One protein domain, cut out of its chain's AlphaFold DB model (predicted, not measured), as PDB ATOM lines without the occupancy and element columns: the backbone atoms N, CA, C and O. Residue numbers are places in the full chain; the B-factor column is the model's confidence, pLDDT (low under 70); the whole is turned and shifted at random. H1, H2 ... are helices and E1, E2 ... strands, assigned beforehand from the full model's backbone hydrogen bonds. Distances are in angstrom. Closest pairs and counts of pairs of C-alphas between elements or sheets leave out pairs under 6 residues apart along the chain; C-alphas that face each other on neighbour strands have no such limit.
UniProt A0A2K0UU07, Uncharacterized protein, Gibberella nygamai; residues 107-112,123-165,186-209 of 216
ATOM      1  N   VAL A 107     -38.914  23.282  14.439       70.31
ATOM      2  CA  VAL A 107     -40.202  23.901  14.104       70.31
ATOM      3  C   VAL A 107     -40.046  24.949  12.998       70.31
ATOM      4  O   VAL A 107     -40.728  24.900  11.978       70.31
ATOM      5  N   LEU A 108     -39.117  25.888  13.171       73.75
ATOM      6  CA  LEU A 108     -38.884  26.974  12.221       73.75
ATOM      7  C   LEU A 108     -38.343  26.457  10.885       73.75
ATOM      8  O   LEU A 108     -38.686  26.996   9.833       73.75
ATOM      9  N   GLN A 109     -37.525  25.401  10.904       70.44
ATOM     10  CA  GLN A 109     -37.074  24.728   9.687       70.44
ATOM     11  C   GLN A 109     -38.246  24.072   8.951       70.44
ATOM     12  O   GLN A 109     -38.376  24.266   7.742       70.44
ATOM     13  N   ALA A 110     -39.133  23.374   9.664       65.81
ATOM     14  CA  ALA A 110     -40.335  22.778   9.083       65.81
ATOM     15  C   ALA A 110     -41.279  23.843   8.494       65.81
ATOM     16  O   ALA A 110     -41.782  23.683   7.378       65.81
ATOM     17  N   MET A 111     -41.466  24.976   9.179       67.88
ATOM     18  CA  MET A 111     -42.220  26.120   8.648       67.88
ATOM     19  C   MET A 111     -41.601  26.664   7.370       67.88
ATOM     20  O   MET A 111     -42.297  26.869   6.383       67.88
ATOM     21  N   LYS A 112     -40.280  26.864   7.360       67.19
ATOM     22  CA  LYS A 112     -39.592  27.405   6.190       67.19
ATOM     23  C   LYS A 112     -39.613  26.442   5.002       67.19
ATOM     24  O   LYS A 112     -39.683  26.895   3.866       67.19
ATOM     25  N   VAL A 123     -44.385  38.453  13.811       87.44
ATOM     26  CA  VAL A 123     -44.483  37.643  15.029       87.44
ATOM     27  C   VAL A 123     -43.750  38.354  16.155       87.44
ATOM     28  O   VAL A 123     -42.534  38.537  16.090       87.44
ATOM     29  N   ASP A 124     -44.483  38.711  17.203       88.50
ATOM     30  CA  ASP A 124     -43.927  39.404  18.364       88.50
ATOM     31  C   ASP A 124     -43.336  38.412  19.368       88.50
ATOM     32  O   ASP A 124     -42.296  38.680  19.964       88.50
ATOM     33  N   ILE A 125     -43.979  37.253  19.556       89.88
ATOM     34  CA  ILE A 125     -43.575  36.259  20.560       89.88
ATOM     35  C   ILE A 125     -43.645  34.842  19.983       89.88
ATOM     36  O   ILE A 125     -44.644  34.467  19.376       89.88
ATOM     37  N   ILE A 126     -42.620  34.028  20.240       87.81
ATOM     38  CA  ILE A 126     -42.590  32.588  19.955       87.81
ATOM     39  C   ILE A 126     -42.420  31.821  21.264       87.81
ATOM     40  O   ILE A 126     -41.457  32.043  22.001       87.81
ATOM     41  N   ALA A 127     -43.349  30.909  21.548       87.69
ATOM     42  CA  ALA A 127     -43.362  30.130  22.784       87.69
ATOM     43  C   ALA A 127     -43.886  28.702  22.565       87.69
ATOM     44  O   ALA A 127     -44.639  28.428  21.628       87.69
ATOM     45  N   GLN A 128     -43.516  27.783  23.459       81.44
ATOM     46  CA  GLN A 128     -44.125  26.451  23.512       81.44
ATOM     47  C   GLN A 128     -45.442  26.494  24.298       81.44
ATOM     48  O   GLN A 128     -45.535  27.196  25.308       81.44
ATOM     49  N   SER A 129     -46.448  25.722  23.871       78.38
ATOM     50  CA  SER A 129     -47.750  25.644  24.554       78.38
ATOM     51  C   SER A 129     -47.618  25.265  26.025       78.38
ATOM     52  O   SER A 129     -48.305  25.832  26.869       78.38
ATOM     53  N   ASP A 130     -46.710  24.344  26.334       76.56
ATOM     54  CA  ASP A 130     -46.540  23.803  27.682       76.56
ATOM     55  C   ASP A 130     -46.014  24.869  28.640       76.56
ATOM     56  O   ASP A 130     -46.485  24.976  29.769       76.56
ATOM     57  N   LEU A 131     -45.109  25.728  28.161       82.00
ATOM     58  CA  LEU A 131     -44.615  26.860  28.935       82.00
ATOM     59  C   LEU A 131     -45.711  27.903  29.171       82.00
ATOM     60  O   LEU A 131     -45.827  28.428  30.274       82.00
ATOM     61  N   LEU A 132     -46.535  28.193  28.161       84.88
ATOM     62  CA  LEU A 132     -47.664  29.111  28.332       84.88
ATOM     63  C   LEU A 132     -48.692  28.558  29.327       84.88
ATOM     64  O   LEU A 132     -49.191  29.312  30.160       84.88
ATOM     65  N   ASN A 133     -48.965  27.251  29.284       81.38
ATOM     66  CA  ASN A 133     -49.826  26.579  30.255       81.38
ATOM     67  C   ASN A 133     -49.226  26.638  31.666       81.38
ATOM     68  O   ASN A 133     -49.943  26.963  32.605       81.38
ATOM     69  N   LEU A 134     -47.918  26.404  31.811       80.06
ATOM     70  CA  LEU A 134     -47.218  26.504  33.092       80.06
ATOM     71  C   LEU A 134     -47.314  27.918  33.683       80.06
ATOM     72  O   LEU A 134     -47.673  28.080  34.848       80.06
ATOM     73  N   ILE A 135     -47.055  28.946  32.867       83.81
ATOM     74  CA  ILE A 135     -47.202  30.353  33.264       83.81
ATOM     75  C   ILE A 135     -48.644  30.632  33.689       83.81
ATOM     76  O   ILE A 135     -48.872  31.270  34.713       83.81
ATOM     77  N   PHE A 136     -49.623  30.139  32.934       83.31
ATOM     78  CA  PHE A 136     -51.033  30.333  33.248       83.31
ATOM     79  C   PHE A 136     -51.440  29.660  34.567       83.31
ATOM     80  O   PHE A 136     -52.085  30.301  35.395       83.31
ATOM     81  N   SER A 137     -51.018  28.418  34.811       76.12
ATOM     82  CA  SER A 137     -51.256  27.711  36.077       76.12
ATOM     83  C   SER A 137     -50.581  28.401  37.264       76.12
ATOM     84  O   SER A 137     -51.171  28.492  38.339       76.12
ATOM     85  N   TRP A 138     -49.378  28.947  37.076       80.75
ATOM     86  CA  TRP A 138     -48.703  29.745  38.102       80.75
ATOM     87  C   TRP A 138     -49.460  31.038  38.422       80.75
ATOM     88  O   TRP A 138     -49.678  31.351  39.589       80.75
ATOM     89  N   ILE A 139     -49.945  31.744  37.396       81.56
ATOM     90  CA  ILE A 139     -50.785  32.943  37.545       81.56
ATOM     91  C   ILE A 139     -52.083  32.638  38.313       81.56
ATOM     92  O   ILE A 139     -52.529  33.460  39.111       81.56
ATOM     93  N   GLN A 140     -52.691  31.468  38.092       80.12
ATOM     94  CA  GLN A 140     -53.907  31.049  38.801       80.12
ATOM     95  C   GLN A 140     -53.662  30.611  40.252       80.12
ATOM     96  O   GLN A 140     -54.616  30.516  41.021       80.12
ATOM     97  N   GLY A 141     -52.404  30.389  40.641       76.25
ATOM     98  CA  GLY A 141     -52.042  29.844  41.950       76.25
ATOM     99  C   GLY A 141     -52.129  28.316  42.035       76.25
ATOM    100  O   GLY A 141     -51.908  27.764  43.111       76.25
ATOM    101  N   ASP A 142     -52.396  27.634  40.918       71.69
ATOM    102  CA  ASP A 142     -52.451  26.167  40.833       71.69
ATOM    103  C   ASP A 142     -51.050  25.535  40.820       71.69
ATOM    104  O   ASP A 142     -50.889  24.349  41.108       71.69
ATOM    105  N   TYR A 143     -50.023  26.325  40.494       72.31
ATOM    106  CA  TYR A 143     -48.628  25.901  40.488       72.31
ATOM    107  C   TYR A 143     -47.814  26.710  41.501       72.31
ATOM    108  O   TYR A 143     -47.636  27.918  41.362       72.31
ATOM    109  N   THR A 144     -47.305  26.035  42.532       65.62
ATOM    110  CA  THR A 144     -46.610  26.665  43.668       65.62
ATOM    111  C   THR A 144     -45.087  26.648  43.550       65.62
ATOM    112  O   THR A 144     -44.404  27.267  44.366       65.62
ATOM    113  N   SER A 145     -44.540  25.948  42.552       73.94
ATOM    114  CA  SER A 145     -43.091  25.868  42.350       73.94
ATOM    115  C   SER A 145     -42.589  27.071  41.551       73.94
ATOM    116  O   SER A 145     -43.257  27.550  40.634       73.94
ATOM    117  N   SER A 146     -41.401  27.565  41.901       74.12
ATOM    118  CA  SER A 146     -40.680  28.521  41.065       74.12
ATOM    119  C   SER A 146     -40.212  27.835  39.788       74.12
ATOM    120  O   SER A 146     -39.862  26.660  39.826       74.12
ATOM    121  N   PHE A 147     -40.180  28.575  38.687       77.06
ATOM    122  CA  PHE A 147     -39.553  28.130  37.451       77.06
ATOM    123  C   PHE A 147     -38.818  29.294  36.796       77.06
ATOM    124  O   PHE A 147     -39.204  30.459  36.946       77.06
ATOM    125  N   VAL A 148     -37.750  28.979  36.070       77.94
ATOM    126  CA  VAL A 148     -36.939  29.979  35.371       77.94
ATOM    127  C   VAL A 148     -37.248  29.962  33.878       77.94
ATOM    128  O   VAL A 148     -37.168  28.935  33.205       77.94
ATOM    129  N   ILE A 149     -37.574  31.138  33.348       83.19
ATOM    130  CA  ILE A 149     -37.807  31.360  31.924       83.19
ATOM    131  C   ILE A 149     -36.522  31.892  31.288       83.19
ATOM    132  O   ILE A 149     -35.934  32.851  31.785       83.19
ATOM    133  N   ASP A 150     -36.125  31.302  30.165       80.69
ATOM    134  CA  ASP A 150     -35.130  31.869  29.262       80.69
ATOM    135  C   ASP A 150     -35.837  32.665  28.157       80.69
ATOM    136  O   ASP A 150     -36.727  32.155  27.466       80.69
ATOM    137  N   ALA A 151     -35.453  33.931  28.021       85.56
ATOM    138  CA  ALA A 151     -36.052  34.889  27.109       85.56
ATOM    139  C   ALA A 151     -34.968  35.468  26.196       85.56
ATOM    140  O   ALA A 151     -34.061  36.171  26.642       85.56
ATOM    141  N   SER A 152     -35.078  35.187  24.902       83.62
ATOM    142  CA  SER A 152     -34.118  35.607  23.884       83.62
ATOM    143  C   SER A 152     -34.803  36.492  22.849       83.62
ATOM    144  O   SER A 152     -35.754  36.070  22.198       83.62
ATOM    145  N   LEU A 153     -34.322  37.720  22.663       83.50
ATOM    146  CA  LEU A 153     -34.835  38.620  21.629       83.50
ATOM    147  C   LEU A 153     -34.010  38.462  20.348       83.50
ATOM    148  O   LEU A 153     -32.808  38.729  20.342       83.50
ATOM    149  N   VAL A 154     -34.651  38.062  19.251       80.44
ATOM    150  CA  VAL A 154     -34.022  38.013  17.926       80.44
ATOM    151  C   VAL A 154     -34.766  38.972  17.009       80.44
ATOM    152  O   VAL A 154     -35.921  38.747  16.654       80.44
ATOM    153  N   LYS A 155     -34.087  40.054  16.607       84.75
ATOM    154  CA  LYS A 155     -34.704  41.206  15.928       84.75
ATOM    155  C   LYS A 155     -35.841  41.793  16.779       84.75
ATOM    156  O   LYS A 155     -35.569  42.321  17.850       84.75
ATOM    157  N   ASN A 156     -37.084  41.672  16.314       84.75
ATOM    158  CA  ASN A 156     -38.284  42.178  16.978       84.75
ATOM    159  C   ASN A 156     -39.144  41.049  17.564       84.75
ATOM    160  O   ASN A 156     -40.232  41.316  18.059       84.75
ATOM    161  N   THR A 157     -38.661  39.807  17.516       87.44
ATOM    162  CA  THR A 157     -39.399  38.636  17.979       87.44
ATOM    163  C   THR A 157     -38.779  38.107  19.265       87.44
ATOM    164  O   THR A 157     -37.581  37.808  19.321       87.44
ATOM    165  N   LEU A 158     -39.599  37.978  20.302       88.81
ATOM    166  CA  LEU A 158     -39.223  37.438  21.598       88.81
ATOM    167  C   LEU A 158     -39.432  35.922  21.626       88.81
ATOM    168  O   LEU A 158     -40.544  35.430  21.478       88.81
ATOM    169  N   PHE A 159     -38.366  35.179  21.871       86.19
ATOM    170  CA  PHE A 159     -38.395  33.737  22.068       86.19
ATOM    171  C   PHE A 159     -38.428  33.441  23.558       86.19
ATOM    172  O   PHE A 159     -37.557  33.903  24.292       86.19
ATOM    173  N   ILE A 160     -39.415  32.664  23.998       87.50
ATOM    174  CA  ILE A 160     -39.604  32.325  25.408       87.50
ATOM    175  C   ILE A 160     -39.559  30.803  25.562       87.50
ATOM    176  O   ILE A 160     -40.335  30.080  24.933       87.50
ATOM    177  N   THR A 161     -38.642  30.314  26.393       81.12
ATOM    178  CA  THR A 161     -38.426  28.883  26.657       81.12
ATOM    179  C   THR A 161     -38.218  28.622  28.147       81.12
ATOM    180  O   THR A 161     -37.925  29.541  28.909       81.12
ATOM    181  N   LEU A 162     -38.381  27.374  28.584       77.62
ATOM    182  CA  LEU A 162     -38.024  26.984  29.947       77.62
ATOM    183  C   LEU A 162     -36.497  26.848  30.053       77.62
ATOM    184  O   LEU A 162     -35.865  26.241  29.185       77.62
ATOM    185  N   PHE A 163     -35.894  27.390  31.111       70.12
ATOM    186  CA  PHE A 163     -34.449  27.320  31.301       70.12
ATOM    187  C   PHE A 163     -33.995  25.878  31.570       70.12
ATOM    188  O   PHE A 163     -34.353  25.254  32.567       70.12
ATOM    189  N   LYS A 164     -33.125  25.352  30.698       59.84
ATOM    190  CA  LYS A 164     -32.657  23.952  30.723       59.84
ATOM    191  C   LYS A 164     -31.831  23.572  31.968       59.84
ATOM    192  O   LYS A 164     -31.549  22.395  32.177       59.84
ATOM    193  N   GLY A 165     -31.402  24.546  32.773       47.22
ATOM    194  CA  GLY A 165     -30.598  24.312  33.977       47.22
ATOM    195  C   GLY A 165     -31.397  23.938  35.227       47.22
ATOM    196  O   GLY A 165     -30.797  23.514  36.213       47.22
ATOM    197  N   THR A 186     -38.580  17.796  22.220       46.19
ATOM    198  CA  THR A 186     -39.197  17.317  20.965       46.19
ATOM    199  C   THR A 186     -39.658  15.861  21.053       46.19
ATOM    200  O   THR A 186     -39.012  14.962  20.529       46.19
ATOM    201  N   SER A 187     -40.747  15.619  21.789       42.12
ATOM    202  CA  SER A 187     -41.375  14.300  21.795       42.12
ATOM    203  C   SER A 187     -41.796  13.932  20.371       42.12
ATOM    204  O   SER A 187     -42.488  14.716  19.722       42.12
ATOM    205  N   VAL A 188     -41.401  12.738  19.919       41.31
ATOM    206  CA  VAL A 188     -41.841  12.118  18.661       41.31
ATOM    207  C   VAL A 188     -43.364  12.235  18.547       41.31
ATOM    208  O   VAL A 188     -44.097  11.704  19.384       41.31
ATOM    209  N   GLY A 189     -43.861  12.961  17.544       45.22
ATOM    210  CA  GLY A 189     -45.295  13.207  17.421       45.22
ATOM    211  C   GLY A 189     -45.678  14.302  16.434       45.22
ATOM    212  O   GLY A 189     -44.840  14.943  15.803       45.22
ATOM    213  N   GLN A 190     -46.988  14.514  16.283       50.47
ATOM    214  CA  GLN A 190     -47.527  15.546  15.398       50.47
ATOM    215  C   GLN A 190     -47.526  16.910  16.091       50.47
ATOM    216  O   GLN A 190     -48.397  17.204  16.907       50.47
ATOM    217  N   HIS A 191     -46.572  17.759  15.746       60.09
ATOM    218  CA  HIS A 191     -46.483  19.122  16.240       60.09
ATOM    219  C   HIS A 191     -47.435  20.050  15.486       60.09
ATOM    220  O   HIS A 191     -47.611  19.933  14.266       60.09
ATOM    221  N   HIS A 192     -48.020  21.011  16.203       65.19
ATOM    222  CA  HIS A 192     -48.853  22.064  15.622       65.19
ATOM    223  C   HIS A 192     -48.236  23.433  15.881       65.19
ATOM    224  O   HIS A 192     -47.670  23.692  16.943       65.19
ATOM    225  N   ILE A 193     -48.382  24.321  14.901       70.75
ATOM    226  CA  ILE A 193     -48.108  25.747  15.052       70.75
ATOM    227  C   ILE A 193     -49.419  26.511  14.957       70.75
ATOM    228  O   ILE A 193     -50.207  26.329  14.020       70.75
ATOM    229  N   LEU A 194     -49.616  27.388  15.929       74.31
ATOM    230  CA  LEU A 194     -50.765  28.265  16.048       74.31
ATOM    231  C   LEU A 194     -50.286  29.710  15.991       74.31
ATOM    232  O   LEU A 194     -49.460  30.114  16.806       74.31
ATOM    233  N   GLU A 195     -50.833  30.490  15.067       79.31
ATOM    234  CA  GLU A 195     -50.745  31.948  15.134       79.31
ATOM    235  C   GLU A 195     -51.943  32.452  15.944       79.31
ATOM    236  O   GLU A 195     -53.098  32.130  15.647       79.31
ATOM    237  N   TYR A 196     -51.673  33.194  17.015       77.06
ATOM    238  CA  TYR A 196     -52.680  33.619  17.975       77.06
ATOM    239  C   TYR A 196     -52.472  35.084  18.387       77.06
ATOM    240  O   TYR A 196     -51.443  35.407  18.980       77.06
ATOM    241  N   PRO A 197     -53.433  35.984  18.122       78.75
ATOM    242  CA  PRO A 197     -53.365  37.346  18.630       78.75
ATOM    243  C   PRO A 197     -53.743  37.385  20.121       78.75
ATOM    244  O   PRO A 197     -54.797  36.885  20.519       78.75
ATOM    245  N   PHE A 198     -52.921  38.020  20.954       79.12
ATOM    246  CA  PHE A 198     -53.169  38.199  22.385       79.12
ATOM    247  C   PHE A 198     -52.727  39.584  22.857       79.12
ATOM    248  O   PHE A 198     -51.564  39.948  22.722       79.12
ATOM    249  N   GLY A 199     -53.648  40.369  23.427       75.62
ATOM    250  CA  GLY A 199     -53.313  41.681  23.999       75.62
ATOM    251  C   GLY A 199     -52.712  42.681  23.000       75.62
ATOM    252  O   GLY A 199     -51.965  43.563  23.404       75.62
ATOM    253  N   GLY A 200     -53.007  42.530  21.704       81.19
ATOM    254  CA  GLY A 200     -52.402  43.329  20.629       81.19
ATOM    255  C   GLY A 200     -51.061  42.798  20.109       81.19
ATOM    256  O   GLY A 200     -50.503  43.412  19.207       81.19
ATOM    257  N   LEU A 201     -50.574  41.673  20.639       85.31
ATOM    258  CA  LEU A 201     -49.368  40.979  20.187       85.31
ATOM    259  C   LEU A 201     -49.728  39.766  19.328       85.31
ATOM    260  O   LEU A 201     -50.723  39.087  19.587       85.31
ATOM    261  N   ASN A 202     -48.887  39.450  18.353       85.50
ATOM    262  CA  ASN A 202     -48.986  38.251  17.532       85.50
ATOM    263  C   ASN A 202     -48.077  37.157  18.094       85.50
ATOM    264  O   ASN A 202     -46.848  37.259  18.044       85.50
ATOM    265  N   LEU A 203     -48.683  36.098  18.629       87.94
ATOM    266  CA  LEU A 203     -47.972  34.959  19.194       87.94
ATOM    267  C   LEU A 203     -47.918  33.825  18.173       87.94
ATOM    268  O   LEU A 203     -48.922  33.492  17.546       87.94
ATOM    269  N   LEU A 204     -46.765  33.175  18.083       85.62
ATOM    270  CA  LEU A 204     -46.595  31.890  17.429       85.62
ATOM    271  C   LEU A 204     -46.384  30.828  18.509       85.62
ATOM    272  O   LEU A 204     -45.355  30.798  19.189       85.62
ATOM    273  N   VAL A 205     -47.373  29.962  18.683       82.06
ATOM    274  CA  VAL A 205     -47.361  28.923  19.710       82.06
ATOM    275  C   VAL A 205     -47.092  27.578  19.063       82.06
ATOM    276  O   VAL A 205     -47.818  27.154  18.164       82.06
ATOM    277  N   THR A 206     -46.059  26.895  19.539       76.62
ATOM    278  CA  THR A 206     -45.690  25.558  19.071       76.62
ATOM    279  C   THR A 206     -46.145  24.529  20.099       76.62
ATOM    280  O   THR A 206     -45.738  24.623  21.259       76.62
ATOM    281  N   SER A 207     -46.948  23.543  19.708       68.25
ATOM    282  CA  SER A 207     -47.286  22.426  20.590       68.25
ATOM    283  C   SER A 207     -46.359  21.235  20.333       68.25
ATOM    284  O   SER A 207     -46.199  20.836  19.170       68.25
ATOM    285  N   PRO A 208     -45.735  20.647  21.369       58.91
ATOM    286  CA  PRO A 208     -45.062  19.367  21.217       58.91
ATOM    287  C   PRO A 208     -46.080  18.307  20.798       58.91
ATOM    288  O   PRO A 208     -47.215  18.287  21.284       58.91
ATOM    289  N   GLY A 209     -45.694  17.463  19.843       49.97
ATOM    290  CA  GLY A 209     -46.589  16.459  19.311       49.97
ATOM    291  C   GLY A 209     -46.937  15.428  20.369       49.97
ATOM    292  O   GLY A 209     -46.115  14.593  20.720       49.97
TER     293      GLY A 209
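This is residues 107 to 112, 123 to 165 and 186 to 209 of the 216 residues of an uncharacterized protein of Gibberella nygamai (UniProt A0A2K0UU07). Look first for a strongly twisted wall of five strands, in which the short strand E1 lies between two hairpins, E2 with E3 and E4 with E5; the helix H2 comes straight off the end of E1 and stands up from one face, and the link after it folds back to E2. The short helix H1 grazes the sheet at E4 and E5, and makes one end of the longest axis. The printed part has 73 residues with two named helices and five named strands, in the order H1 E1 H2 E2 E3 E4 E5; the class is mixed, helices and strands. The sheet runs E2 E3 E1 E5 E4 and is mixed, parallel at E3 to E1 and E1 to E5. The whole is compact, with a radius of gyration of the C-alphas of 12.9 A and spans of 38 by 32 by 23 A.

Find C-alpha 107 at (-40.202, 23.901, 14.104); H1 runs from there to residue 112. After a cut, E1 is residues 125 to 128, 10.3 A long. H2 begins at C-alpha 129, (-47.750, 25.644, 24.554), and runs 16.4 A to residue 140. E2, residues 149 to 154, measures 16.0 A, and E3, residues 157 to 162, 16.8 A. Past the second cut, E4 holds residues 190 to 198 over 24.4 A. E5, residues 201 to 207, covers 18.7 A and ends at C-alpha 207, (-47.286, 22.426, 20.590).

Begin at E1, an inner strand. It is parallel to E5 at 21 degrees, with N 204 and O 125 2.8 A apart, and parallel to E3 at 24 degrees, with N 126 and O 158 2.8 A apart. The hairpin E2 and E3 is antiparallel at 157 degrees; look at N 150 and O 161, 2.8 A. The hairpin E4 and E5 is antiparallel at 163 degrees; look at N 196 and O 203, 2.8 A. E2 and E4 are the edge strands. H2 is on one face of the sheet, making two layers, helix and sheet; it lies over E3 at a height over the sheet of 10.3 A and stands up from the sheet, rising 57 degrees. Its closest C-alphas to E5 are Ser 129 and Ser 207, 5.1 A. H1 only grazes the sheet with residues 107 to 111, and is apart from H2. In H1 and H2 every O i to N i+4 pair is within hydrogen-bond range.

The two C-alphas farthest apart are those of Lys 112 and Thr 144, 38.1 A. Residues 113 to 122 are not printed, a gap of 14.4 A from C-alpha 112 to C-alpha 123; residues 166 to 185 are not printed either, 17.1 A from C-alpha 165 to C-alpha 186. Of the links printed whole, none is long. The mean pLDDT of the printed part is 75.3; look for values under 70 at residues 110 to 112, 144, 164 to 165, 186 to 192 and 207 to 209.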